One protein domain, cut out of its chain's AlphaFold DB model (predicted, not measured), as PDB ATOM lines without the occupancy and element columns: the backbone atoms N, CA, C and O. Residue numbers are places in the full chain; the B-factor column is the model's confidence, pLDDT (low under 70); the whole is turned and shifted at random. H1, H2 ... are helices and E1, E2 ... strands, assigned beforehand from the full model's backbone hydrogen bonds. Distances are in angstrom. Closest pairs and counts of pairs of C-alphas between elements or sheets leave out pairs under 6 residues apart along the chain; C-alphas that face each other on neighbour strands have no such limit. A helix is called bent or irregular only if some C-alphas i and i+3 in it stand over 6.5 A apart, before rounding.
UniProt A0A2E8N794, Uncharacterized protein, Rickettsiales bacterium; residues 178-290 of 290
ATOM      1  N   ILE A 178      -3.027 -17.435  47.394       37.91
ATOM      2  CA  ILE A 178      -3.445 -18.675  46.750       37.91
ATOM      3  C   ILE A 178      -3.344 -19.759  47.838       37.91
ATOM      4  O   ILE A 178      -2.261 -20.162  48.249       37.91
ATOM      5  N   ARG A 179      -4.479 -20.159  48.429       33.97
ATOM      6  CA  ARG A 179      -4.544 -21.014  49.641       33.97
ATOM      7  C   ARG A 179      -3.958 -22.427  49.473       33.97
ATOM      8  O   ARG A 179      -4.061 -23.227  50.400       33.97
ATOM      9  N   ARG A 180      -3.389 -22.741  48.311       32.38
ATOM     10  CA  ARG A 180      -2.652 -23.955  47.951       32.38
ATOM     11  C   ARG A 180      -1.699 -23.572  46.813       32.38
ATOM     12  O   ARG A 180      -2.107 -22.746  45.996       32.38
ATOM     13  N   PRO A 181      -0.498 -24.156  46.695       35.81
ATOM     14  CA  PRO A 181       0.173 -24.125  45.401       35.81
ATOM     15  C   PRO A 181      -0.784 -24.700  44.345       35.81
ATOM     16  O   PRO A 181      -1.513 -25.654  44.654       35.81
ATOM     17  N   PRO A 182      -0.826 -24.151  43.122       42.78
ATOM     18  CA  PRO A 182      -1.352 -24.907  42.003       42.78
ATOM     19  C   PRO A 182      -0.575 -26.220  41.957       42.78
ATOM     20  O   PRO A 182       0.652 -26.225  41.887       42.78
ATOM     21  N   ASP A 183      -1.279 -27.334  42.075       40.97
ATOM     22  CA  ASP A 183      -0.691 -28.626  41.786       40.97
ATOM     23  C   ASP A 183      -0.427 -28.679  40.273       40.97
ATOM     24  O   ASP A 183      -1.335 -28.903  39.467       40.97
ATOM     25  N   PHE A 184       0.821 -28.407  39.881       48.44
ATOM     26  CA  PHE A 184       1.246 -28.368  38.481       48.44
ATOM     27  C   PHE A 184       1.131 -29.731  37.784       48.44
ATOM     28  O   PHE A 184       1.197 -29.771  36.554       48.44
ATOM     29  N   SER A 185       0.896 -30.827  38.522       47.34
ATOM     30  CA  SER A 185       0.597 -32.136  37.923       47.34
ATOM     31  C   SER A 185      -0.683 -32.120  37.075       47.34
ATOM     32  O   SER A 185      -0.840 -32.953  36.185       47.34
ATOM     33  N   SER A 186      -1.560 -31.133  37.306       52.94
ATOM     34  CA  SER A 186      -2.796 -30.888  36.554       52.94
ATOM     35  C   SER A 186      -2.723 -29.696  35.589       52.94
ATOM     36  O   SER A 186      -3.738 -29.334  34.995       52.94
ATOM     37  N   SER A 187      -1.546 -29.071  35.431       70.50
ATOM     38  CA  SER A 187      -1.398 -27.898  34.561       70.50
ATOM     39  C   SER A 187      -1.740 -28.238  33.108       70.50
ATOM     40  O   SER A 187      -1.292 -29.243  32.553       70.50
ATOM     41  N   GLN A 188      -2.556 -27.386  32.491       84.31
ATOM     42  CA  GLN A 188      -2.945 -27.532  31.093       84.31
ATOM     43  C   GLN A 188      -2.019 -26.681  30.228       84.31
ATOM     44  O   GLN A 188      -1.802 -25.503  30.514       84.31
ATOM     45  N   LYS A 189      -1.468 -27.270  29.166       90.31
ATOM     46  CA  LYS A 189      -0.711 -26.517  28.164       90.31
ATOM     47  C   LYS A 189      -1.661 -25.646  27.350       90.31
ATOM     48  O   LYS A 189      -2.763 -26.078  27.021       90.31
ATOM     49  N   ALA A 190      -1.206 -24.448  27.031       93.12
ATOM     50  CA  ALA A 190      -1.889 -23.516  26.155       93.12
ATOM     51  C   ALA A 190      -0.863 -22.712  25.352       93.12
ATOM     52  O   ALA A 190       0.339 -22.745  25.630       93.12
ATOM     53  N   VAL A 191      -1.344 -21.957  24.376       96.38
ATOM     54  CA  VAL A 191      -0.587 -20.956  23.637       96.38
ATOM     55  C   VAL A 191      -1.257 -19.608  23.861       96.38
ATOM     56  O   VAL A 191      -2.455 -19.450  23.650       96.38
ATOM     57  N   LEU A 192      -0.487 -18.621  24.302       94.94
ATOM     58  CA  LEU A 192      -0.953 -17.245  24.401       94.94
ATOM     59  C   LEU A 192      -0.804 -16.609  23.025       94.94
ATOM     60  O   LEU A 192       0.304 -16.569  22.495       94.94
ATOM     61  N   THR A 193      -1.889 -16.110  22.439       94.25
ATOM     62  CA  THR A 193      -1.839 -15.435  21.128       94.25
ATOM     63  C   THR A 193      -1.097 -14.103  21.211       94.25
ATOM     64  O   THR A 193      -0.433 -13.701  20.254       94.25
ATOM     65  N   LYS A 194      -1.159 -13.472  22.387       93.56
ATOM     66  CA  LYS A 194      -0.426 -12.277  22.788       93.56
ATOM     67  C   LYS A 194      -0.168 -12.324  24.294       93.56
ATOM     68  O   LYS A 194      -1.015 -12.795  25.049       93.56
ATOM     69  N   VAL A 195       0.967 -11.799  24.749       91.38
ATOM     70  CA  VAL A 195       1.278 -11.704  26.180       91.38
ATOM     71  C   VAL A 195       0.743 -10.377  26.719       91.38
ATOM     72  O   VAL A 195       1.388  -9.344  26.571       91.38
ATOM     73  N   GLU A 196      -0.433 -10.401  27.348       93.38
ATOM     74  CA  GLU A 196      -0.995  -9.269  28.106       93.38
ATOM     75  C   GLU A 196      -1.240  -9.687  29.558       93.38
ATOM     76  O   GLU A 196      -2.346 -10.056  29.952       93.38
ATOM     77  N   LEU A 197      -0.172  -9.680  30.353       91.31
ATOM     78  CA  LEU A 197      -0.223 -10.113  31.744       91.31
ATOM     79  C   LEU A 197      -0.688  -8.979  32.650       91.31
ATOM     80  O   LEU A 197      -0.179  -7.857  32.577       91.31
ATOM     81  N   ILE A 198      -1.598  -9.309  33.561       90.25
ATOM     82  CA  ILE A 198      -2.126  -8.407  34.582       90.25
ATOM     83  C   ILE A 198      -1.994  -9.021  35.983       90.25
ATOM     84  O   ILE A 198      -1.838 -10.231  36.149       90.25
ATOM     85  N   ALA A 199      -2.085  -8.177  37.006       87.62
ATOM     86  CA  ALA A 199      -2.268  -8.581  38.396       87.62
ATOM     87  C   ALA A 199      -3.500  -7.909  38.998       87.62
ATOM     88  O   ALA A 199      -3.861  -6.788  38.642       87.62
ATOM     89  N   PHE A 200      -4.110  -8.571  39.971       85.19
ATOM     90  CA  PHE A 200      -5.193  -8.026  40.775       85.19
ATOM     91  C   PHE A 200      -4.681  -7.589  42.143       85.19
ATOM     92  O   PHE A 200      -3.650  -8.047  42.626       85.19
ATOM     93  N   GLN A 201      -5.451  -6.742  42.828       82.00
ATOM     94  CA  GLN A 201      -5.102  -6.208  44.149       82.00
ATOM     95  C   GLN A 201      -4.680  -7.289  45.167       82.00
ATOM     96  O   GLN A 201      -3.810  -7.051  46.004       82.00
ATOM     97  N   ALA A 202      -5.282  -8.480  45.101       79.69
ATOM     98  CA  ALA A 202      -4.964  -9.590  45.995       79.69
ATOM     99  C   ALA A 202      -3.545 -10.157  45.803       79.69
ATOM    100  O   ALA A 202      -2.974 -10.654  46.776       79.69
ATOM    101  N   ASP A 203      -2.970 -10.035  44.606       79.62
ATOM    102  CA  ASP A 203      -1.640 -10.560  44.272       79.62
ATOM    103  C   ASP A 203      -0.526  -9.724  44.929       79.62
ATOM    104  O   ASP A 203       0.556 -10.217  45.224       79.62
ATOM    105  N   PHE A 204      -0.812  -8.466  45.274       78.88
ATOM    106  CA  PHE A 204       0.136  -7.551  45.919       78.88
ATOM    107  C   PHE A 204       0.233  -7.731  47.443       78.88
ATOM    108  O   PHE A 204       0.919  -6.960  48.125       78.88
ATOM    109  N   ARG A 205      -0.449  -8.723  48.029       67.56
ATOM    110  CA  ARG A 205      -0.391  -8.955  49.480       67.56
ATOM    111  C   ARG A 205       1.035  -9.281  49.930       67.56
ATOM    112  O   ARG A 205       1.748 -10.058  49.304       67.56
ATOM    113  N   GLY A 206       1.444  -8.682  51.047       66.25
ATOM    114  CA  GLY A 206       2.789  -8.863  51.598       66.25
ATOM    115  C   GLY A 206       3.888  -8.101  50.852       66.25
ATOM    116  O   GLY A 206       5.053  -8.251  51.209       66.25
ATOM    117  N   THR A 207       3.537  -7.275  49.862       71.12
ATOM    118  CA  THR A 207       4.461  -6.315  49.244       71.12
ATOM    119  C   THR A 207       4.402  -4.985  49.990       71.12
ATOM    120  O   THR A 207       3.345  -4.573  50.472       71.12
ATOM    121  N   SER A 208       5.540  -4.305  50.116       64.94
ATOM    122  CA  SER A 208       5.606  -2.969  50.715       64.94
ATOM    123  C   SER A 208       6.695  -2.119  50.053       64.94
ATOM    124  O   SER A 208       7.651  -1.720  50.727       64.94
ATOM    125  N   PRO A 209       6.595  -1.825  48.746       63.44
ATOM    126  CA  PRO A 209       7.592  -0.987  48.108       63.44
ATOM    127  C   PRO A 209       7.508   0.449  48.626       63.44
ATOM    128  O   PRO A 209       6.434   1.015  48.886       63.44
ATOM    129  N   TYR A 210       8.688   1.033  48.773       53.22
ATOM    130  CA  TYR A 210       8.921   2.384  49.232       53.22
ATOM    131  C   TYR A 210       8.349   3.412  48.247       53.22
ATOM    132  O   TYR A 210       8.056   3.158  47.074       53.22
ATOM    133  N   LEU A 211       8.130   4.594  48.808       51.59
ATOM    134  CA  LEU A 211       7.463   5.752  48.228       51.59
ATOM    135  C   LEU A 211       8.329   6.412  47.139       51.59
ATOM    136  O   LEU A 211       8.921   7.457  47.383       51.59
ATOM    137  N   SER A 212       8.413   5.820  45.949       57.22
ATOM    138  CA  SER A 212       8.868   6.540  44.753       57.22
ATOM    139  C   SER A 212       7.660   7.035  43.953       57.22
ATOM    140  O   SER A 212       6.615   6.377  43.914       57.22
ATOM    141  N   ASP A 213       7.790   8.187  43.291       59.06
ATOM    142  CA  ASP A 213       6.728   8.761  42.447       59.06
ATOM    143  C   ASP A 213       6.279   7.801  41.335       59.06
ATOM    144  O   ASP A 213       5.116   7.789  40.934       59.06
ATOM    145  N   ARG A 214       7.179   6.901  40.930       59.06
ATOM    146  CA  ARG A 214       6.942   5.824  39.963       59.06
ATOM    147  C   ARG A 214       5.861   4.821  40.405       59.06
ATOM    148  O   ARG A 214       5.242   4.200  39.552       59.06
ATOM    149  N   ASN A 215       5.593   4.693  41.709       70.38
ATOM    150  CA  ASN A 215       4.604   3.762  42.269       70.38
ATOM    151  C   ASN A 215       3.220   4.398  42.515       70.38
ATOM    152  O   ASN A 215       2.305   3.718  42.990       70.38
ATOM    153  N   GLN A 216       3.034   5.694  42.230       74.31
ATOM    154  CA  GLN A 216       1.767   6.385  42.499       74.31
ATOM    155  C   GLN A 216       0.610   5.859  41.638       74.31
ATOM    156  O   GLN A 216      -0.483   5.652  42.168       74.31
ATOM    157  N   GLU A 217       0.849   5.582  40.354       77.31
ATOM    158  CA  GLU A 217      -0.167   5.040  39.440       77.31
ATOM    159  C   GLU A 217      -0.663   3.665  39.908       77.31
ATOM    160  O   GLU A 217      -1.866   3.444  40.042       77.31
ATOM    161  N   ILE A 218       0.264   2.765  40.261       76.56
ATOM    162  CA  ILE A 218      -0.059   1.431  40.785       76.56
ATOM    163  C   ILE A 218      -0.908   1.560  42.051       76.56
ATOM    164  O   ILE A 218      -1.914   0.875  42.197       76.56
ATOM    165  N   ARG A 219      -0.560   2.479  42.958       76.94
ATOM    166  CA  ARG A 219      -1.344   2.721  44.179       76.94
ATOM    167  C   ARG A 219      -2.747   3.239  43.886       76.94
ATOM    168  O   ARG A 219      -3.671   2.874  44.607       76.94
ATOM    169  N   GLN A 220      -2.913   4.093  42.878       81.12
ATOM    170  CA  GLN A 220      -4.234   4.559  42.464       81.12
ATOM    171  C   GLN A 220      -5.065   3.397  41.915       81.12
ATOM    172  O   GLN A 220      -6.153   3.157  42.433       81.12
ATOM    173  N   LYS A 221      -4.518   2.600  40.989       83.06
ATOM    174  CA  LYS A 221      -5.185   1.399  40.454       83.06
ATOM    175  C   LYS A 221      -5.535   0.385  41.548       83.06
ATOM    176  O   LYS A 221      -6.673  -0.070  41.624       83.06
ATOM    177  N   LEU A 222      -4.615   0.126  42.486       80.81
ATOM    178  CA  LEU A 222      -4.857  -0.724  43.662       80.81
ATOM    179  C   LEU A 222      -6.000  -0.206  44.546       80.81
ATOM    180  O   LEU A 222      -6.749  -1.012  45.091       80.81
ATOM    181  N   ARG A 223      -6.127   1.116  44.724       80.81
ATOM    182  CA  ARG A 223      -7.236   1.726  45.485       80.81
ATOM    183  C   ARG A 223      -8.570   1.598  44.757       80.81
ATOM    184  O   ARG A 223      -9.590   1.460  45.422       80.81
ATOM    185  N   LEU A 224      -8.551   1.665  43.427       84.25
ATOM    186  CA  LEU A 224      -9.732   1.530  42.576       84.25
ATOM    187  C   LEU A 224     -10.134   0.063  42.346       84.25
ATOM    188  O   LEU A 224     -11.239  -0.197  41.883       84.25
ATOM    189  N   GLY A 225      -9.269  -0.895  42.701       80.62
ATOM    190  CA  GLY A 225      -9.502  -2.322  42.461       80.62
ATOM    191  C   GLY A 225      -9.393  -2.708  40.983       80.62
ATOM    192  O   GLY A 225      -9.880  -3.768  40.593       80.62
ATOM    193  N   GLU A 226      -8.773  -1.855  40.168       84.56
ATOM    194  CA  GLU A 226      -8.568  -2.095  38.742       84.56
ATOM    195  C   GLU A 226      -7.464  -3.141  38.518       84.56
ATOM    196  O   GLU A 226      -6.507  -3.201  39.304       84.56
ATOM    197  N   PRO A 227      -7.553  -3.954  37.449       86.56
ATOM    198  CA  PRO A 227      -6.443  -4.799  37.041       86.56
ATOM    199  C   PRO A 227      -5.212  -3.953  36.702       86.56
ATOM    200  O   PRO A 227      -5.301  -2.883  36.096       86.56
ATOM    201  N   ILE A 228      -4.042  -4.439  37.099       86.44
ATOM    202  CA  ILE A 228      -2.772  -3.737  36.948       86.44
ATOM    203  C   ILE A 228      -1.991  -4.405  35.820       86.44
ATOM    204  O   ILE A 228      -1.595  -5.559  35.986       86.44
ATOM    205  N   PRO A 229      -1.747  -3.711  34.694       86.25
ATOM    206  CA  PRO A 229      -0.918  -4.239  33.620       86.25
ATOM    207  C   PRO A 229       0.507  -4.483  34.116       86.25
ATOM    208  O   PRO A 229       1.132  -3.583  34.676       86.25
ATOM    209  N   LEU A 230       1.008  -5.696  33.906       82.50
ATOM    210  CA  LEU A 230       2.367  -6.096  34.265       82.50
ATOM    211  C   LEU A 230       3.280  -6.070  33.051       82.50
ATOM    212  O   LEU A 230       4.379  -5.520  33.102       82.50
ATOM    213  N   LEU A 231       2.816  -6.699  31.972       86.19
ATOM    214  CA  LEU A 231       3.602  -6.902  30.775       86.19
ATOM    215  C   LEU A 231       2.700  -6.991  29.549       86.19
ATOM    216  O   LEU A 231       1.729  -7.743  29.541       86.19
ATOM    217  N   THR A 232       3.067  -6.253  28.506       89.12
ATOM    218  CA  THR A 232       2.427  -6.327  27.195       89.12
ATOM    219  C   THR A 232       3.500  -6.553  26.146       89.12
ATOM    220  O   THR A 232       4.362  -5.698  25.950       89.12
ATOM    221  N   ILE A 233       3.451  -7.707  25.489       88.19
ATOM    222  CA  ILE A 233       4.358  -8.076  24.407       88.19
ATOM    223  C   ILE A 233       3.539  -8.712  23.282       88.19
ATOM    224  O   ILE A 233       2.795  -9.670  23.498       88.19
ATOM    225  N   ASP A 234       3.730  -8.204  22.064       89.75
ATOM    226  CA  ASP A 234       3.182  -8.778  20.833       89.75
ATOM    227  C   ASP A 234       3.987 -10.023  20.410       89.75
ATOM    228  O   ASP A 234       4.696 -10.025  19.405       89.75
ATOM    229  N   GLN A 235       3.918 -11.082  21.220       87.12
ATOM    230  CA  GLN A 235       4.522 -12.390  20.951       87.12
ATOM    231  C   GLN A 235       3.505 -13.500  21.238       87.12
ATOM    232  O   GLN A 235       2.795 -13.455  22.244       87.12
ATOM    233  N   THR A 236       3.466 -14.509  20.365       93.75
ATOM    234  CA  THR A 236       2.736 -15.758  20.606       93.75
ATOM    235  C   THR A 236       3.646 -16.725  21.352       93.75
ATOM    236  O   THR A 236       4.736 -17.028  20.865       93.75
ATOM    237  N   VAL A 237       3.235 -17.181  22.536       93.69
ATOM    238  CA  VAL A 237       4.131 -17.886  23.468       93.69
ATOM    239  C   VAL A 237       3.412 -19.061  24.133       93.69
ATOM    240  O   VAL A 237       2.294 -18.875  24.619       93.69
ATOM    241  N   PRO A 238       4.016 -20.263  24.195       94.94
ATOM    242  CA  PRO A 238       3.475 -21.362  24.985       94.94
ATOM    243  C   PRO A 238       3.341 -20.980  26.462       94.94
ATOM    244  O   PRO A 238       4.140 -20.223  27.003       94.94
ATOM    245  N   ALA A 239       2.347 -21.516  27.149       92.00
ATOM    246  CA  ALA A 239       2.164 -21.277  28.570       92.00
ATOM    247  C   ALA A 239       1.553 -22.491  29.264       92.00
ATOM    248  O   ALA A 239       0.946 -23.369  28.647       92.00
ATOM    249  N   LEU A 240       1.708 -22.516  30.581       89.12
ATOM    250  CA  LEU A 240       0.998 -23.429  31.458       89.12
ATOM    251  C   LEU A 240      -0.120 -22.665  32.155       89.12
ATOM    252  O   LEU A 240       0.136 -21.674  32.838       89.12
ATOM    253  N   ILE A 241      -1.349 -23.153  32.014       86.31
ATOM    254  CA  ILE A 241      -2.485 -22.687  32.799       86.31
ATOM    255  C   ILE A 241      -2.380 -23.298  34.192       86.31
ATOM    256  O   ILE A 241      -2.375 -24.520  34.357       86.31
ATOM    257  N   LEU A 242      -2.283 -22.428  35.193       81.19
ATOM    258  CA  LEU A 242      -2.116 -22.801  36.594       81.19
ATOM    259  C   LEU A 242      -3.461 -22.866  37.313       81.19
ATOM    260  O   LEU A 242      -3.699 -23.753  38.127       81.19
ATOM    261  N   THR A 243      -4.341 -21.904  37.036       82.94
ATOM    262  CA  THR A 243      -5.708 -21.859  37.564       82.94
ATOM    263  C   THR A 243      -6.566 -20.887  36.750       82.94
ATOM    264  O   THR A 243      -6.053 -20.190  35.873       82.94
ATOM    265  N   SER A 244      -7.864 -20.823  37.040       87.62
ATOM    266  CA  SER A 244      -8.791 -19.853  36.463       87.62
ATOM    267  C   SER A 244      -9.666 -19.214  37.535       87.62
ATOM    268  O   SER A 244      -9.955 -19.809  38.575       87.62
ATOM    269  N   GLU A 245     -10.089 -17.980  37.287       88.00
ATOM    270  CA  GLU A 245     -10.981 -17.235  38.168       88.00
ATOM    271  C   GLU A 245     -11.907 -16.345  37.333       88.00
ATOM    272  O   GLU A 245     -11.472 -15.714  36.371       88.00
ATOM    273  N   MET A 246     -13.186 -16.271  37.709       90.62
ATOM    274  CA  MET A 246     -14.116 -15.307  37.118       90.62
ATOM    275  C   MET A 246     -14.061 -13.987  37.881       90.62
ATOM    276  O   MET A 246     -14.276 -13.958  39.096       90.62
ATOM    277  N   LYS A 247     -13.831 -12.882  37.171       84.88
ATOM    278  CA  LYS A 247     -13.800 -11.528  37.730       84.88
ATOM    279  C   LYS A 247     -14.635 -10.606  36.864       84.88
ATOM    280  O   LYS A 247     -14.437 -10.529  35.663       84.88
ATOM    281  N   GLN A 248     -15.595  -9.925  37.488       84.25
ATOM    282  CA  GLN A 248     -16.491  -8.977  36.811       84.25
ATOM    283  C   GLN A 248     -17.253  -9.568  35.603       84.25
ATOM    284  O   GLN A 248     -17.669  -8.835  34.718       84.25
ATOM    285  N   GLY A 249     -17.497 -10.884  35.599       89.19
ATOM    286  CA  GLY A 249     -18.207 -11.578  34.516       89.19
ATOM    287  C   GLY A 249     -17.311 -12.092  33.386       89.19
ATOM    288  O   GLY A 249     -17.826 -12.724  32.472       89.19
ATOM    289  N   GLU A 250     -16.001 -11.873  33.474       93.62
ATOM    290  CA  GLU A 250     -15.004 -12.363  32.521       93.62
ATOM    291  C   GLU A 250     -14.132 -13.449  33.161       93.62
ATOM    292  O   GLU A 250     -13.898 -13.444  34.378       93.62
ATOM    293  N   THR A 251     -13.639 -14.384  32.348       93.56
ATOM    294  CA  THR A 251     -12.722 -15.434  32.804       93.56
ATOM    295  C   THR A 251     -11.278 -14.988  32.627       93.56
ATOM    296  O   THR A 251     -10.851 -14.587  31.544       93.56
ATOM    297  N   TYR A 252     -10.499 -15.138  33.694       93.69
ATOM    298  CA  TYR A 252      -9.059 -14.936  33.678       93.69
ATOM    299  C   TYR A 252      -8.346 -16.232  34.042       93.69
ATOM    300  O   TYR A 252      -8.772 -16.960  34.943       93.69
ATOM    301  N   TYR A 253      -7.229 -16.496  33.375       90.81
ATOM    302  CA  TYR A 253      -6.345 -17.616  33.667       90.81
ATOM    303  C   TYR A 253      -5.063 -17.111  34.312       90.81
ATOM    304  O   TYR A 253      -4.450 -16.171  33.814       90.81
ATOM    305  N   LEU A 254      -4.644 -17.732  35.412       89.69
ATOM    306  CA  LEU A 254      -3.299 -17.540  35.942       89.69
ATOM    307  C   LEU A 254      -2.366 -18.436  35.139       89.69
ATOM    308  O   LEU A 254      -2.586 -19.649  35.085       89.69
ATOM    309  N   VAL A 255      -1.334 -17.858  34.537       89.38
ATOM    310  CA  VAL A 255      -0.435 -18.578  33.633       89.38
ATOM    311  C   VAL A 255       1.012 -18.461  34.078       89.38
ATOM    312  O   VAL A 255       1.394 -17.449  34.659       89.38
ATOM    313  N   LEU A 256       1.808 -19.487  33.786       89.50
ATOM    314  CA  LEU A 256       3.265 -19.408  33.711       89.50
ATOM    315  C   LEU A 256       3.640 -19.418  32.230       89.50
ATOM    316  O   LEU A 256       3.367 -20.400  31.540       89.50
ATOM    317  N   THR A 257       4.244 -18.340  31.741       91.12
ATOM    318  CA  THR A 257       4.706 -18.285  30.350       91.12
ATOM    319  C   THR A 257       5.920 -19.187  30.150       91.12
ATOM    320  O   THR A 257       6.732 -19.384  31.060       91.12
ATOM    321  N   ASP A 258       6.096 -19.681  28.932       89.88
ATOM    322  CA  ASP A 258       7.419 -20.082  28.480       89.88
ATOM    323  C   ASP A 258       8.340 -18.851  28.405       89.88
ATOM    324  O   ASP A 258       7.927 -17.702  28.628       89.88
ATOM    325  N   ALA A 259       9.618 -19.102  28.161       87.94
ATOM    326  CA  ALA A 259      10.639 -18.077  28.127       87.94
ATOM    327  C   ALA A 259      10.355 -16.966  27.105       87.94
ATOM    328  O   ALA A 259      10.256 -17.197  25.900       87.94
ATOM    329  N   LEU A 260      10.295 -15.734  27.602       87.56
ATOM    330  CA  LEU A 260      10.179 -14.515  26.816       87.56
ATOM    331  C   LEU A 260      11.562 -13.919  26.542       87.56
ATOM    332  O   LEU A 260      12.460 -13.944  27.394       87.56
ATOM    333  N   ASN A 261      11.694 -13.318  25.360       81.62
ATOM    334  CA  ASN A 261      12.858 -12.544  24.937       81.62
ATOM    335  C   ASN A 261      12.490 -11.063  24.793       81.62
ATOM    336  O   ASN A 261      11.315 -10.720  24.644       81.62
ATOM    337  N   ASP A 262      13.501 -10.190  24.856       78.12
ATOM    338  CA  ASP A 262      13.366  -8.734  24.675       78.12
ATOM    339  C   ASP A 262      12.369  -8.051  25.629       78.12
ATOM    340  O   ASP A 262      11.809  -6.995  25.329       78.12
ATOM    341  N   VAL A 263      12.151  -8.632  26.814       79.62
ATOM    342  CA  VAL A 263      11.223  -8.059  27.793       79.62
ATOM    343  C   VAL A 263      11.778  -6.720  28.312       79.62
ATOM    344  O   VAL A 263      12.903  -6.671  28.825       79.62
ATOM    345  N   PRO A 264      11.034  -5.611  28.195       72.56
ATOM    346  CA  PRO A 264      11.528  -4.302  28.599       72.56
ATOM    347  C   PRO A 264      11.765  -4.239  30.112       72.56
ATOM    348  O   PRO A 264      10.996  -4.796  30.893       72.56
ATOM    349  N   LYS A 265      12.790  -3.489  30.543       68.06
ATOM    350  CA  LYS A 265      12.932  -3.131  31.965       68.06
ATOM    351  C   LYS A 265      11.672  -2.372  32.395       68.06
ATOM    352  O   LYS A 265      11.351  -1.331  31.818       68.06
ATOM    353  N   SER A 266      10.961  -2.884  33.393       64.06
ATOM    354  CA  SER A 266       9.663  -2.356  33.820       64.06
ATOM    355  C   SER A 266       9.664  -1.994  35.305       64.06
ATOM    356  O   SER A 266      10.617  -2.261  36.033       64.06
ATOM    357  N   LEU A 267       8.571  -1.383  35.773       52.59
ATOM    358  CA  LEU A 267       8.321  -1.132  37.200       52.59
ATOM    359  C   LEU A 267       8.343  -2.408  38.057       52.59
ATOM    360  O   LEU A 267       8.516  -2.334  39.270       52.59
ATOM    361  N   TYR A 268       8.158  -3.562  37.421       59.25
ATOM    362  CA  TYR A 268       8.044  -4.865  38.053       59.25
ATOM    363  C   TYR A 268       9.314  -5.702  37.873       59.25
ATOM    364  O   TYR A 268       9.386  -6.804  38.410       59.25
ATOM    365  N   GLU A 269      10.311  -5.237  37.113       57.91
ATOM    366  CA  GLU A 269      11.382  -6.117  36.661       57.91
ATOM    367  C   GLU A 269      12.739  -5.427  36.485       57.91
ATOM    368  O   GLU A 269      12.901  -4.477  35.720       57.91
ATOM    369  N   TRP A 270      13.731  -5.992  37.174       56.16
ATOM    370  CA  TRP A 270      15.130  -5.563  37.200       56.16
ATOM    371  C   TRP A 270      16.097  -6.692  36.800       56.16
ATOM    372  O   TRP A 270      17.285  -6.590  37.085       56.16
ATOM    373  N   SER A 271      15.619  -7.801  36.222       56.94
ATOM    374  CA  SER A 271      16.507  -8.890  35.790       56.94
ATOM    375  C   SER A 271      17.266  -8.475  34.541       56.94
ATOM    376  O   SER A 271      16.750  -7.797  33.651       56.94
ATOM    377  N   GLU A 272      18.526  -8.880  34.499       53.75
ATOM    378  CA  GLU A 272      19.363  -8.782  33.316       53.75
ATOM    379  C   GLU A 272      19.364 -10.148  32.623       53.75
ATOM    380  O   GLU A 272      19.451 -11.175  33.292       53.75
ATOM    381  N   GLY A 273      19.244 -10.172  31.293       61.19
ATOM    382  CA  GLY A 273      19.337 -11.399  30.494       61.19
ATOM    383  C   GLY A 273      18.078 -11.783  29.707       61.19
ATOM    384  O   GLY A 273      17.012 -11.167  29.812       61.19
ATOM    385  N   ASN A 274      18.239 -12.815  28.882       69.69
ATOM    386  CA  ASN A 274      17.173 -13.479  28.125       69.69
ATOM    387  C   ASN A 274      16.642 -14.689  28.915       69.69
ATOM    388  O   ASN A 274      17.150 -14.987  29.992       69.69
ATOM    389  N   ASN A 275      15.637 -15.394  28.387       83.44
ATOM    390  CA  ASN A 275      15.041 -16.580  29.018       83.44
ATOM    391  C   ASN A 275      14.225 -16.281  30.294       83.44
ATOM    392  O   ASN A 275      14.474 -16.830  31.373       83.44
ATOM    393  N   ARG A 276      13.261 -15.358  30.184       85.56
ATOM    394  CA  ARG A 276      12.486 -14.863  31.331       85.56
ATOM    395  C   ARG A 276      11.037 -15.313  31.269       85.56
ATOM    396  O   ARG A 276      10.345 -15.059  30.294       85.56
ATOM    397  N   GLN A 277      10.580 -15.962  32.325       88.25
ATOM    398  CA  GLN A 277       9.216 -16.445  32.472       88.25
ATOM    399  C   GLN A 277       8.451 -15.573  33.459       88.25
ATOM    400  O   GLN A 277       9.028 -14.996  34.387       88.25
ATOM    401  N   PHE A 278       7.136 -15.508  33.288       87.44
ATOM    402  CA  PHE A 278       6.280 -14.669  34.112       87.44
ATOM    403  C   PHE A 278       5.080 -15.448  34.603       87.44
ATOM    404  O   PHE A 278       4.487 -16.233  33.863       87.44
ATOM    405  N   VAL A 279       4.712 -15.169  35.849       87.31
ATOM    406  CA  VAL A 279       3.426 -15.559  36.407       87.31
ATOM    407  C   VAL A 279       2.526 -14.335  36.459       87.31
ATOM    408  O   VAL A 279       2.857 -13.335  37.099       87.31
ATOM    409  N   GLY A 280       1.384 -14.421  35.788       88.62
ATOM    410  CA  GLY A 280       0.405 -13.343  35.727       88.62
ATOM    411  C   GLY A 280      -0.951 -13.841  35.254       88.62
ATOM    412  O   GLY A 280      -1.079 -14.957  34.751       88.62
ATOM    413  N   TRP A 281      -1.973 -13.017  35.447       92.19
ATOM    414  CA  TRP A 281      -3.303 -13.290  34.924       92.19
ATOM    415  C   TRP A 281      -3.391 -12.858  33.464       92.19
ATOM    416  O   TRP A 281      -2.813 -11.842  33.086       92.19
ATOM    417  N   ILE A 282      -4.144 -13.600  32.662       94.50
ATOM    418  CA  ILE A 282      -4.457 -13.252  31.279       94.50
ATOM    419  C   ILE A 282      -5.942 -13.481  31.006       94.50
ATOM    420  O   ILE A 282      -6.553 -14.390  31.571       94.50
ATOM    421  N   HIS A 283      -6.533 -12.636  30.165       95.94
ATOM    422  CA  HIS A 283      -7.927 -12.773  29.753       95.94
ATOM    423  C   HIS A 283      -8.113 -13.998  28.843       95.94
ATOM    424  O   HIS A 283      -7.255 -14.287  28.006       95.94
ATOM    425  N   GLU A 284      -9.240 -14.705  28.972       95.56
ATOM    426  CA  GLU A 284      -9.517 -15.940  28.215       95.56
ATOM    427  C   GLU A 284      -9.411 -15.783  26.696       95.56
ATOM    428  O   GLU A 284      -8.967 -16.700  26.013       95.56
ATOM    429  N   SER A 285      -9.744 -14.605  26.160       96.00
ATOM    430  CA  SER A 285      -9.703 -14.335  24.716       96.00
ATOM    431  C   SER A 285      -8.302 -14.413  24.103       96.00
ATOM    432  O   SER A 285      -8.175 -14.411  22.880       96.00
ATOM    433  N   LEU A 286      -7.253 -14.409  24.929       96.25
ATOM    434  CA  LEU A 286      -5.860 -14.474  24.493       96.25
ATOM    435  C   LEU A 286      -5.259 -15.877  24.637       96.25
ATOM    436  O   LEU A 286      -4.081 -16.062  24.335       96.25
ATOM    437  N   VAL A 287      -6.044 -16.854  25.094       94.69
ATOM    438  CA  VAL A 287      -5.590 -18.222  25.351       94.69
ATOM    439  C   VAL A 287      -6.128 -19.159  24.276       94.69
ATOM    440  O   VAL A 287      -7.335 -19.248  24.062       94.69
ATOM    441  N   ASP A 288      -5.226 -19.892  23.633       94.00
ATOM    442  CA  ASP A 288      -5.539 -21.011  22.753       94.00
ATOM    443  C   ASP A 288      -5.151 -22.337  23.432       94.00
ATOM    444  O   ASP A 288      -4.028 -22.498  23.905       94.00
ATOM    445  N   PHE A 289      -6.086 -23.283  23.502       88.69
ATOM    446  CA  PHE A 289      -5.893 -24.602  24.118       88.69
ATOM    447  C   PHE A 289      -5.536 -25.707  23.112       88.69
ATOM    448  O   PHE A 289      -5.452 -26.871  23.514       88.69
ATOM    449  N   ASN A 290      -5.386 -25.358  21.829       68.94
ATOM    450  CA  ASN A 290      -5.064 -26.291  20.744       68.94
ATOM    451  C   ASN A 290      -3.689 -26.961  20.890       68.94
ATOM    452  O   ASN A 290      -2.710 -26.283  21.279       68.94
TER     453      ASN A 290
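This is residues 178 to 290 of the 290 residues of an uncharacterized protein of Rickettsiales bacterium (UniProt A0A2E8N794). A strongly twisted sheet, E1 E4 E5 E6, is crossed by the two-stranded ribbon E2 E3, which packs on E6 through E2, making two strand layers only partly face to face. H2 lies at one far end, past the ribbon's E3, and residues 205 to 213 before and into it stick out. The printed part has 113 residues with, in order, E1 E2 H1 H2 E3 E4 E5 E6; both sheets are antiparallel and the class is mixed. The whole is compact, with a radius of gyration of the C-alphas of 14.5 A and spans of 43 by 34 by 25 A.

In the larger sheet, E1 is residues 188 to 192, beginning at C-alpha 188 (-2.945, -27.532, 31.093). E4, residues 237 to 247, is 23.8 A long and bends by 79 degrees at residue 240. E5, residues 250 to 257, is 20.7 A long. E6, residues 276 to 283, is 20.6 A long, bends by 62 degrees at residue 280 and ends at C-alpha 283 (-7.927, -12.773, 29.753). E2 is residues 195 to 199 and E3 residues 228 to 233. H1 is residues 201 to 204; H2, residues 213 to 224, is 18.0 A long and irregular, with C-alphas 214 and 217 7.2 A apart.

E1 and E6 are edge strands. N 190 and O 239 of E1 and E4 are 2.9 A apart, within hydrogen-bond range, as are N 245 and O 252 of the hairpin E4 and E5, 2.9 A, and N 282 and O 253 of the hairpin E5 and E6, 2.8 A. E4 E5 E6 form a meander, each strand the antiparallel neighbour of the one before. Between E2 and E3, N 197 and O 231 are 2.8 A apart. The closest C-alphas of E2 and E6 are those of Ile 198 and Trp 281, 5.0 A; of H2 and E3, Lys 221 and Ile 228, 6.7 A. H1 and H2 are not on the larger sheet. In H2, 6 of 8 O i to N i+4 pairs are within hydrogen-bond range; H1 is too short for one.

The C-alphas farthest apart, of Leu 211 and Asn 290, are 44.0 A apart. The printed part has no cut. The link E5 to E6 is long, 18 residues. The mean pLDDT of the printed part is 78.6; 29 residues are under 70, among them 178 to 186 and 265 to 274.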